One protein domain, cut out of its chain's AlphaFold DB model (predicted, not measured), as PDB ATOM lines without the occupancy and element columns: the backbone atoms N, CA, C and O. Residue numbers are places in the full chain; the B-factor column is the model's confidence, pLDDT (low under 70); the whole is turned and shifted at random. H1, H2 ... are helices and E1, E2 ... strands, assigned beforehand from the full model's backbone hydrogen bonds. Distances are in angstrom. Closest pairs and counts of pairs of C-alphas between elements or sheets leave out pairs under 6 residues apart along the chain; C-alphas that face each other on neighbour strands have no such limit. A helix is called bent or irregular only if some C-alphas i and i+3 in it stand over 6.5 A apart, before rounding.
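What this domain is: This is residues 62 to 134 of the 417 residues of the protein "HTH CENPB-type domain-containing protein" of Sclerotinia sclerotiorum (strain ATCC 18683 / 1980 / Ss-1) (UniProt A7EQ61). A two-stranded hairpin, E1 and E2, makes an arm at one end of this model, and three loosely gathered helices, H1, H2 and H3, make the head at the other end. In the head H2 is nearest to the middle of the whole, its residues 83 to 87 meet H3 at a corner, with 72 degrees between the lines of the two helices, and H1 runs close by H2 at a slant, with residues 73 to 78, at the far end of the model from the hairpin's turn, sticking out. The printed part has 73 residues with three named helices and two named strands, in the order H1, H2, E1, E2, H3 along the chain; the one sheet has the order E1 - E2 and is antiparallel, and the class is mixed, helices and strands. The whole is only just loose, close to extended, with a radius of gyration of the C-alphas of 16.7 A; the C-alphas span 58 by 21 by 21 A, the outline of a rod, and the hairpin arm makes much of that length.

Where its parts are: The strand E1 is residues 102 to 107, 16.0 A from first to last C-alpha, and begins with C-alpha 102 at (386.523, 502.363, 385.270). The strand E2 is residues 113 to 118 and measures 15.3 A. Before E1 comes the helix H2, residues 83 to 96, 20.2 A long. The longest helix by residues is H1, residues 62 to 76, 20.9 A from C-alpha 62 at (383.914, 479.716, 393.637) to C-alpha 76. The short helix H3, residues 126 to 133, measures 10.4 A and ends with C-alpha 133 at (390.778, 483.129, 406.176). None of the three helices is bent or irregular.

How they stand to each other: E1 and E2 form a hairpin of antiparallel neighbour strands, with 153 degrees between their N-to-C directions. The C-alphas of Thr 105 and Arg 115 face each other at 4.5 A, and those of Thr 102 and Leu 118 at 5.3 A. Across the pair N 106 and O 114 are within hydrogen-bond range at 2.9 A, and N 118 and O 102 at 2.8 A. H2 and E2 are apart, and so are E1 and H3. H2 touches H3 with residues 83 to 87 alone; the closest C-alphas are those of Glu 87 and Ala 127, 5.9 A apart. The lines of H2 and H3 are only just about perpendicular, at 72 degrees. H1 and H2 are close but not clearly touching, with the C-alphas of Leu 67 and Ala 90 closest at 7.7 A. They run opposite ways at a steep tilt of 40 degrees. H1 and H3 are only just apart, their closest C-alphas being 8.4 A from each other. H1 is also apart from E1 and from E2. In H1, H2 and H3 every O i to N i+4 pair is within hydrogen-bond range.

The domain as a whole: The two C-alphas farthest apart are those of Glu 76 and Gly 110, at 57.9 A, while the first and last printed C-alphas, of Leu 62 and Tyr 134, are 13.9 A apart. The printed part runs from 62 to 134 and has no cut. The links from H2 to E1 and from E1 to E2 are tight, with 5 residues each; those from H1 to H2, with 6 residues, and from E2 to H3, with 7, are short, and there is no long link. The mean pLDDT of the printed part is 72.3. It is under 70 in 27 residues, 76 to 79 and 98 to 120; E1 has a mean of 61 and E2 of 60, against 81 for H2.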
ATOM      1  N   LEU A  62     383.388 480.761 394.506       79.06
ATOM      2  CA  LEU A  62     383.914 479.716 393.637       79.06
ATOM      3  C   LEU A  62     385.319 480.063 393.144       79.06
ATOM      4  O   LEU A  62     386.191 479.212 393.186       79.06
ATOM      5  N   GLU A  63     385.573 481.317 392.767       81.19
ATOM      6  CA  GLU A  63     386.916 481.752 392.362       81.19
ATOM      7  C   GLU A  63     387.933 481.666 393.495       81.19
ATOM      8  O   GLU A  63     389.049 481.201 393.281       81.19
ATOM      9  N   GLU A  64     387.566 482.112 394.703       83.44
ATOM     10  CA  GLU A  64     388.463 481.996 395.856       83.44
ATOM     11  C   GLU A  64     388.759 480.523 396.181       83.44
ATOM     12  O   GLU A  64     389.902 480.206 396.504       83.44
ATOM     13  N   LYS A  65     387.776 479.620 396.037       81.31
ATOM     14  CA  LYS A  65     387.976 478.170 396.200       81.31
ATOM     15  C   LYS A  65     388.846 477.570 395.096       81.31
ATOM     16  O   LYS A  65     389.747 476.802 395.405       81.31
ATOM     17  N   SER A  66     388.645 477.946 393.833       82.38
ATOM     18  CA  SER A  66     389.492 477.489 392.724       82.38
ATOM     19  C   SER A  66     390.937 477.965 392.877       82.38
ATOM     20  O   SER A  66     391.866 477.204 392.623       82.38
ATOM     21  N   LEU A  67     391.137 479.204 393.338       82.88
ATOM     22  CA  LEU A  67     392.465 479.735 393.642       82.88
ATOM     23  C   LEU A  67     393.112 478.993 394.816       82.88
ATOM     24  O   LEU A  67     394.300 478.691 394.760       82.88
ATOM     25  N   LEU A  68     392.342 478.677 395.861       81.56
ATOM     26  CA  LEU A  68     392.821 477.870 396.982       81.56
ATOM     27  C   LEU A  68     393.255 476.478 396.512       81.56
ATOM     28  O   LEU A  68     394.365 476.058 396.822       81.56
ATOM     29  N   GLN A  69     392.423 475.805 395.714       78.44
ATOM     30  CA  GLN A  69     392.735 474.488 395.165       78.44
ATOM     31  C   GLN A  69     394.004 474.522 394.309       78.44
ATOM     32  O   GLN A  69     394.854 473.649 394.439       78.44
ATOM     33  N   TYR A  70     394.166 475.557 393.481       79.38
ATOM     34  CA  TYR A  70     395.384 475.767 392.701       79.38
ATOM     35  C   TYR A  70     396.623 475.939 393.593       79.38
ATOM     36  O   TYR A  70     397.671 475.369 393.308       79.38
ATOM     37  N   ILE A  71     396.521 476.704 394.684       80.06
ATOM     38  CA  ILE A  71     397.636 476.893 395.625       80.06
ATOM     39  C   ILE A  71     398.019 475.570 396.295       80.06
ATOM     40  O   ILE A  71     399.209 475.294 396.425       80.06
ATOM     41  N   LEU A  72     397.033 474.770 396.711       77.94
ATOM     42  CA  LEU A  72     397.266 473.466 397.338       77.94
ATOM     43  C   LEU A  72     397.927 472.487 396.359       77.94
ATOM     44  O   LEU A  72     398.962 471.917 396.687       77.94
ATOM     45  N   ASP A  73     397.408 472.391 395.136       70.06
ATOM     46  CA  ASP A  73     397.967 471.560 394.063       70.06
ATOM     47  C   ASP A  73     399.412 471.970 393.713       70.06
ATOM     48  O   ASP A  73     400.302 471.138 393.541       70.06
ATOM     49  N   MET A  74     399.693 473.274 393.676       70.06
ATOM     50  CA  MET A  74     401.045 473.791 393.450       70.06
ATOM     51  C   MET A  74     401.993 473.509 394.621       70.06
ATOM     52  O   MET A  74     403.166 473.205 394.394       70.06
ATOM     53  N   ASP A  75     401.520 473.597 395.867       73.12
ATOM     54  CA  ASP A  75     402.327 473.278 397.050       73.12
ATOM     55  C   ASP A  75     402.664 471.786 397.126       73.12
ATOM     56  O   ASP A  75     403.816 471.423 397.390       73.12
ATOM     57  N   GLU A  76     401.691 470.935 396.808       65.44
ATOM     58  CA  GLU A  76     401.844 469.485 396.729       65.44
ATOM     59  C   GLU A  76     402.880 469.082 395.669       65.44
ATOM     60  O   GLU A  76     403.799 468.308 395.945       65.44
ATOM     61  N   ARG A  77     402.838 469.725 394.496       58.91
ATOM     62  CA  ARG A  77     403.832 469.564 393.413       58.91
ATOM     63  C   ARG A  77     405.172 470.228 393.702       58.91
ATOM     64  O   ARG A  77     406.151 470.035 392.984       58.91
ATOM     65  N   GLY A  78     405.232 471.033 394.751       65.19
ATOM     66  CA  GLY A  78     406.456 471.609 395.259       65.19
ATOM     67  C   GLY A  78     406.823 473.004 394.806       65.19
ATOM     68  O   GLY A  78     407.916 473.480 395.133       65.19
ATOM     69  N   PHE A  79     405.913 473.663 394.114       68.69
ATOM     70  CA  PHE A  79     406.044 475.023 393.632       68.69
ATOM     71  C   PHE A  79     405.147 475.942 394.455       68.69
ATOM     72  O   PHE A  79     404.223 476.556 393.935       68.69
ATOM     73  N   SER A  80     405.422 476.032 395.758       74.00
ATOM     74  CA  SER A  80     404.655 476.868 396.683       74.00
ATOM     75  C   SER A  80     404.679 478.338 396.206       74.00
ATOM     76  O   SER A  80     405.758 478.947 396.196       74.00
ATOM     77  N   PRO A  81     403.536 478.920 395.794       76.06
ATOM     78  CA  PRO A  81     403.505 480.263 395.221       76.06
ATOM     79  C   PRO A  81     403.773 481.328 396.288       76.06
ATOM     80  O   PRO A  81     403.399 481.183 397.457       76.06
ATOM     81  N   ARG A  82     404.418 482.433 395.901       76.12
ATOM     82  CA  ARG A  82     404.597 483.582 396.799       76.12
ATOM     83  C   ARG A  82     403.281 484.334 396.966       76.12
ATOM     84  O   ARG A  82     402.392 484.268 396.124       76.12
ATOM     85  N   ILE A  83     403.190 485.136 398.028       77.75
ATOM     86  CA  ILE A  83     402.044 486.034 398.249       77.75
ATOM     87  C   ILE A  83     401.840 486.971 397.045       77.75
ATOM     88  O   ILE A  83     400.698 487.205 396.669       77.75
ATOM     89  N   SER A  84     402.923 487.450 396.420       77.56
ATOM     90  CA  SER A  84     402.864 488.245 395.183       77.56
ATOM     91  C   SER A  84     402.224 487.475 394.032       77.56
ATOM     92  O   SER A  84     401.333 487.988 393.372       77.56
ATOM     93  N   ASP A  85     402.623 486.217 393.851       78.94
ATOM     94  CA  ASP A  85     402.148 485.377 392.753       78.94
ATOM     95  C   ASP A  85     400.638 485.108 392.917       78.94
ATOM     96  O   ASP A  85     399.878 485.142 391.954       78.94
ATOM     97  N   VAL A  86     400.168 484.941 394.161       83.31
ATOM     98  CA  VAL A  86     398.734 484.830 394.489       83.31
ATOM     99  C   VAL A  86     397.970 486.126 394.185       83.31
ATOM    100  O   VAL A  86     396.831 486.068 393.721       83.31
ATOM    101  N   GLU A  87     398.567 487.298 394.426       83.38
ATOM    102  CA  GLU A  87     397.972 488.587 394.039       83.38
ATOM    103  C   GLU A  87     397.874 488.727 392.520       83.38
ATOM    104  O   GLU A  87     396.830 489.145 392.019       83.38
ATOM    105  N   ASP A  88     398.919 488.342 391.791       81.88
ATOM    106  CA  ASP A  88     398.967 488.407 390.332       81.88
ATOM    107  C   ASP A  88     397.921 487.486 389.698       81.88
ATOM    108  O   ASP A  88     397.169 487.915 388.819       81.88
ATOM    109  N   ILE A  89     397.780 486.259 390.207       82.69
ATOM    110  CA  ILE A  89     396.751 485.319 389.746       82.69
ATOM    111  C   ILE A  89     395.350 485.854 390.061       82.69
ATOM    112  O   ILE A  89     394.464 485.813 389.208       82.69
ATOM    113  N   ALA A  90     395.126 486.410 391.253       84.44
ATOM    114  CA  ALA A  90     393.835 487.004 391.591       84.44
ATOM    115  C   ALA A  90     393.502 488.209 390.690       84.44
ATOM    116  O   ALA A  90     392.363 488.357 390.246       84.44
ATOM    117  N   ASN A  91     394.491 489.046 390.372       84.88
ATOM    118  CA  ASN A  91     394.328 490.155 389.432       84.88
ATOM    119  C   ASN A  91     394.030 489.654 388.010       84.88
ATOM    120  O   ASN A  91     393.168 490.225 387.344       84.88
ATOM    121  N   TYR A  92     394.668 488.567 387.574       82.88
ATOM    122  CA  TYR A  92     394.397 487.929 386.286       82.88
ATOM    123  C   TYR A  92     392.954 487.405 386.186       82.88
ATOM    124  O   TYR A  92     392.266 487.626 385.185       82.88
ATOM    125  N   ILE A  93     392.443 486.773 387.248       82.25
ATOM    126  CA  ILE A  93     391.042 486.322 387.317       82.25
ATOM    127  C   ILE A  93     390.081 487.520 387.228       82.25
ATOM    128  O   ILE A  93     389.093 487.479 386.497       82.25
ATOM    129  N   LEU A  94     390.386 488.629 387.908       81.50
ATOM    130  CA  LEU A  94     389.565 489.844 387.836       81.50
ATOM    131  C   LEU A  94     389.594 490.506 386.448       81.50
ATOM    132  O   LEU A  94     388.582 491.052 386.000       81.50
ATOM    133  N   GLU A  95     390.737 490.470 385.764       77.94
ATOM    134  CA  GLU A  95     390.891 491.029 384.422       77.94
ATOM    135  C   GLU A  95     390.120 490.219 383.370       77.94
ATOM    136  O   GLU A  95     389.393 490.795 382.554       77.94
ATOM    137  N   THR A  96     390.218 488.890 383.428       74.56
ATOM    138  CA  THR A  96     389.538 487.969 382.500       74.56
ATOM    139  C   THR A  96     388.016 488.019 382.617       74.56
ATOM    140  O   THR A  96     387.320 487.882 381.612       74.56
ATOM    141  N   GLN A  97     387.476 488.310 383.803       70.44
ATOM    142  CA  GLN A  97     386.031 488.455 384.015       70.44
ATOM    143  C   GLN A  97     385.442 489.788 383.537       70.44
ATOM    144  O   GLN A  97     384.248 490.040 383.710       70.44
ATOM    145  N   GLY A  98     386.253 490.665 382.936       60.09
ATOM    146  CA  GLY A  98     385.767 491.944 382.428       60.09
ATOM    147  C   GLY A  98     385.276 492.863 383.546       60.09
ATOM    148  O   GLY A  98     384.322 493.622 383.348       60.09
ATOM    149  N   ALA A  99     385.911 492.800 384.726       58.56
ATOM    150  CA  ALA A  99     385.576 493.670 385.842       58.56
ATOM    151  C   ALA A  99     385.550 495.130 385.355       58.56
ATOM    152  O   ALA A  99     386.485 495.582 384.689       58.56
ATOM    153  N   LYS A 100     384.433 495.831 385.623       56.25
ATOM    154  CA  LYS A 100     384.089 497.131 385.019       56.25
ATOM    155  C   LYS A 100     385.317 498.033 384.933       56.25
ATOM    156  O   LYS A 100     385.760 498.586 385.938       56.25
ATOM    157  N   LYS A 101     385.833 498.186 383.711       59.97
ATOM    158  CA  LYS A 101     386.919 499.097 383.364       59.97
ATOM    159  C   LYS A 101     386.459 500.517 383.673       59.97
ATOM    160  O   LYS A 101     385.757 501.155 382.892       59.97
ATOM    161  N   THR A 102     386.787 500.987 384.869       59.72
ATOM    162  CA  THR A 102     386.523 502.363 385.270       59.72
ATOM    163  C   THR A 102     387.590 503.251 384.678       59.72
ATOM    164  O   THR A 102     388.780 502.963 384.755       59.72
ATOM    165  N   TYR A 103     387.165 504.356 384.094       61.78
ATOM    166  CA  TYR A 103     388.082 505.338 383.562       61.78
ATOM    167  C   TYR A 103     388.126 506.521 384.512       61.78
ATOM    168  O   TYR A 103     387.084 507.119 384.787       61.78
ATOM    169  N   ARG A 104     389.314 506.872 385.002       59.78
ATOM    170  CA  ARG A 104     389.489 508.105 385.765       59.78
ATOM    171  C   ARG A 104     389.990 509.185 384.828       59.78
ATOM    172  O   ARG A 104     391.081 509.088 384.271       59.78
ATOM    173  N   THR A 105     389.140 510.180 384.630       60.00
ATOM    174  CA  THR A 105     389.430 511.331 383.789       60.00
ATOM    175  C   THR A 105     390.121 512.391 384.632       60.00
ATOM    176  O   THR A 105     389.574 512.837 385.639       60.00
ATOM    177  N   TYR A 106     391.320 512.783 384.226       64.06
ATOM    178  CA  TYR A 106     392.052 513.888 384.824       64.06
ATOM    179  C   TYR A 106     391.955 515.090 383.892       64.06
ATOM    180  O   TYR A 106     392.328 515.006 382.722       64.06
ATOM    181  N   VAL A 107     391.430 516.194 384.423       63.09
ATOM    182  CA  VAL A 107     391.417 517.489 383.743       63.09
ATOM    183  C   VAL A 107     392.588 518.291 384.291       63.09
ATOM    184  O   VAL A 107     392.568 518.721 385.445       63.09
ATOM    185  N   ILE A 108     393.625 518.456 383.477       59.09
ATOM    186  CA  ILE A 108     394.721 519.378 383.776       59.09
ATOM    187  C   ILE A 108     394.249 520.767 383.337       59.09
ATOM    188  O   ILE A 108     393.661 520.908 382.266       59.09
ATOM    189  N   ARG A 109     394.427 521.782 384.193       53.22
ATOM    190  CA  ARG A 109     393.974 523.167 383.973       53.22
ATOM    191  C   ARG A 109     394.272 523.642 382.539       53.22
ATOM    192  O   ARG A 109     395.401 524.000 382.233       53.22
ATOM    193  N   GLY A 110     393.239 523.679 381.697       59.56
ATOM    194  CA  GLY A 110     393.226 524.387 380.414       59.56
ATOM    195  C   GLY A 110     393.521 523.584 379.143       59.56
ATOM    196  O   GLY A 110     393.125 524.047 378.084       59.56
ATOM    197  N   CYS A 111     394.139 522.401 379.186       54.84
ATOM    198  CA  CYS A 111     394.328 521.568 377.990       54.84
ATOM    199  C   CYS A 111     394.707 520.134 378.392       54.84
ATOM    200  O   CYS A 111     395.481 519.938 379.325       54.84
ATOM    201  N   TYR A 112     394.179 519.155 377.652       50.00
ATOM    202  CA  TYR A 112     394.304 517.696 377.812       50.00
ATOM    203  C   TYR A 112     393.398 517.033 378.867       50.00
ATOM    204  O   TYR A 112     393.520 517.211 380.079       50.00
ATOM    205  N   VAL A 113     392.505 516.181 378.354       58.25
ATOM    206  CA  VAL A 113     391.720 515.203 379.109       58.25
ATOM    207  C   VAL A 113     392.483 513.880 379.050       58.25
ATOM    208  O   VAL A 113     392.480 513.213 378.018       58.25
ATOM    209  N   PHE A 114     393.158 513.495 380.136       59.31
ATOM    210  CA  PHE A 114     393.855 512.206 380.207       59.31
ATOM    211  C   PHE A 114     392.952 511.173 380.884       59.31
ATOM    212  O   PHE A 114     392.486 511.380 382.007       59.31
ATOM    213  N   ARG A 115     392.665 510.067 380.191       58.50
ATOM    214  CA  ARG A 115     391.743 509.024 380.655       58.50
ATOM    215  C   ARG A 115     392.538 507.772 381.024       58.50
ATOM    216  O   ARG A 115     392.938 507.016 380.149       58.50
ATOM    217  N   ILE A 116     392.764 507.557 382.320       60.62
ATOM    218  CA  ILE A 116     393.480 506.371 382.818       60.62
ATOM    219  C   ILE A 116     392.493 505.217 382.955       60.62
ATOM    220  O   ILE A 116     391.471 505.348 383.635       60.62
ATOM    221  N   LEU A 117     392.818 504.085 382.328       63.22
ATOM    222  CA  LEU A 117     392.128 502.821 382.545       63.22
ATOM    223  C   LEU A 117     392.482 502.294 383.944       63.22
ATOM    224  O   LEU A 117     393.622 501.916 384.194       63.22
ATOM    225  N   LEU A 118     391.513 502.269 384.857       62.16
ATOM    226  CA  LEU A 118     391.652 501.615 386.154       62.16
ATOM    227  C   LEU A 118     391.095 500.199 386.044       62.16
ATOM    228  O   LEU A 118     389.875 500.000 386.043       62.16
ATOM    229  N   VAL A 119     392.002 499.228 385.957       63.12
ATOM    230  CA  VAL A 119     391.671 497.809 386.102       63.12
ATOM    231  C   VAL A 119     391.435 497.525 387.591       63.12
ATOM    232  O   VAL A 119     392.226 497.976 388.428       63.12
ATOM    233  N   PRO A 120     390.346 496.838 387.971       67.31
ATOM    234  CA  PRO A 120     390.093 496.506 389.366       67.31
ATOM    235  C   PRO A 120     391.160 495.546 389.900       67.31
ATOM    236  O   PRO A 120     391.129 494.360 389.609       67.31
ATOM    237  N   THR A 121     392.073 496.050 390.726       77.19
ATOM    238  CA  THR A 121     393.072 495.218 391.410       77.19
ATOM    239  C   THR A 121     392.609 494.804 392.799       77.19
ATOM    240  O   THR A 121     391.787 495.480 393.444       77.19
ATOM    241  N   VAL A 122     393.135 493.687 393.295       82.31
ATOM    242  CA  VAL A 122     392.996 493.318 394.703       82.31
ATOM    243  C   VAL A 122     393.718 494.336 395.597       82.31
ATOM    244  O   VAL A 122     394.648 495.027 395.187       82.31
ATOM    245  N   GLY A 123     393.240 494.512 396.830       81.06
ATOM    246  CA  GLY A 123     393.878 495.441 397.770       81.06
ATOM    247  C   GLY A 123     395.227 494.909 398.264       81.06
ATOM    248  O   GLY A 123     395.394 493.705 398.379       81.06
ATOM    249  N   LYS A 124     396.142 495.794 398.684       80.00
ATOM    250  CA  LYS A 124     397.502 495.435 399.160       80.00
ATOM    251  C   LYS A 124     397.575 494.413 400.305       80.00
ATOM    252  O   LYS A 124     398.623 493.856 400.576       80.00
ATOM    253  N   LEU A 125     396.494 494.254 401.068       82.38
ATOM    254  CA  LEU A 125     396.407 493.294 402.177       82.38
ATOM    255  C   LEU A 125     395.499 492.110 401.838       82.38
ATOM    256  O   LEU A 125     395.161 491.325 402.723       82.38
ATOM    257  N   TRP A 126     395.023 492.020 400.597       86.56
ATOM    258  CA  TRP A 126     394.032 491.033 400.206       86.56
ATOM    259  C   TRP A 126     394.610 489.624 400.267       86.56
ATOM    260  O   TRP A 126     394.001 488.802 400.944       86.56
ATOM    261  N   ALA A 127     395.791 489.368 399.690       81.69
ATOM    262  CA  ALA A 127     396.382 488.028 399.706       81.69
ATOM    263  C   ALA A 127     396.741 487.579 401.127       81.69
ATOM    264  O   ALA A 127     396.414 486.467 401.533       81.69
ATOM    265  N   TYR A 128     397.279 488.478 401.956       79.25
ATOM    266  CA  TYR A 128     397.515 488.185 403.374       79.25
ATOM    267  C   TYR A 128     396.219 487.816 404.117       79.25
ATOM    268  O   TYR A 128     396.163 486.844 404.872       79.25
ATOM    269  N   ARG A 129     395.143 488.581 403.897       83.12
ATOM    270  CA  ARG A 129     393.831 488.289 404.490       83.12
ATOM    271  C   ARG A 129     393.200 487.034 403.895       83.12
ATOM    272  O   ARG A 129     392.426 486.406 404.598       83.12
ATOM    273  N   PHE A 130     393.458 486.717 402.629       81.88
ATOM    274  CA  PHE A 130     392.991 485.505 401.956       81.88
ATOM    275  C   PHE A 130     393.587 484.276 402.632       81.88
ATOM    276  O   PHE A 130     392.829 483.466 403.153       81.88
ATOM    277  N   VAL A 131     394.911 484.225 402.782       77.81
ATOM    278  CA  VAL A 131     395.583 483.111 403.468       77.81
ATOM    279  C   VAL A 131     395.115 482.988 404.920       77.81
ATOM    280  O   VAL A 131     394.835 481.895 405.386       77.81
ATOM    281  N   LYS A 132     394.926 484.106 405.636       77.00
ATOM    282  CA  LYS A 132     394.440 484.078 407.027       77.00
ATOM    283  C   LYS A 132     393.003 483.546 407.179       77.00
ATOM    284  O   LYS A 132     392.635 483.138 408.277       77.00
ATOM    285  N   ARG A 133     392.172 483.608 406.130       75.00
ATOM    286  CA  ARG A 133     390.778 483.129 406.176       75.00
ATOM    287  C   ARG A 133     390.676 481.607 406.101       75.00
ATOM    288  O   ARG A 133     389.729 481.068 406.661       75.00
ATOM    289  N   TYR A 134     391.619 480.938 405.443       70.25
ATOM    290  CA  TYR A 134     391.600 479.490 405.262       70.25
ATOM    291  C   TYR A 134     392.541 478.818 406.265       70.25
ATOM    292  O   TYR A 134     393.743 479.062 406.266       70.25
TER     293      TYR A 134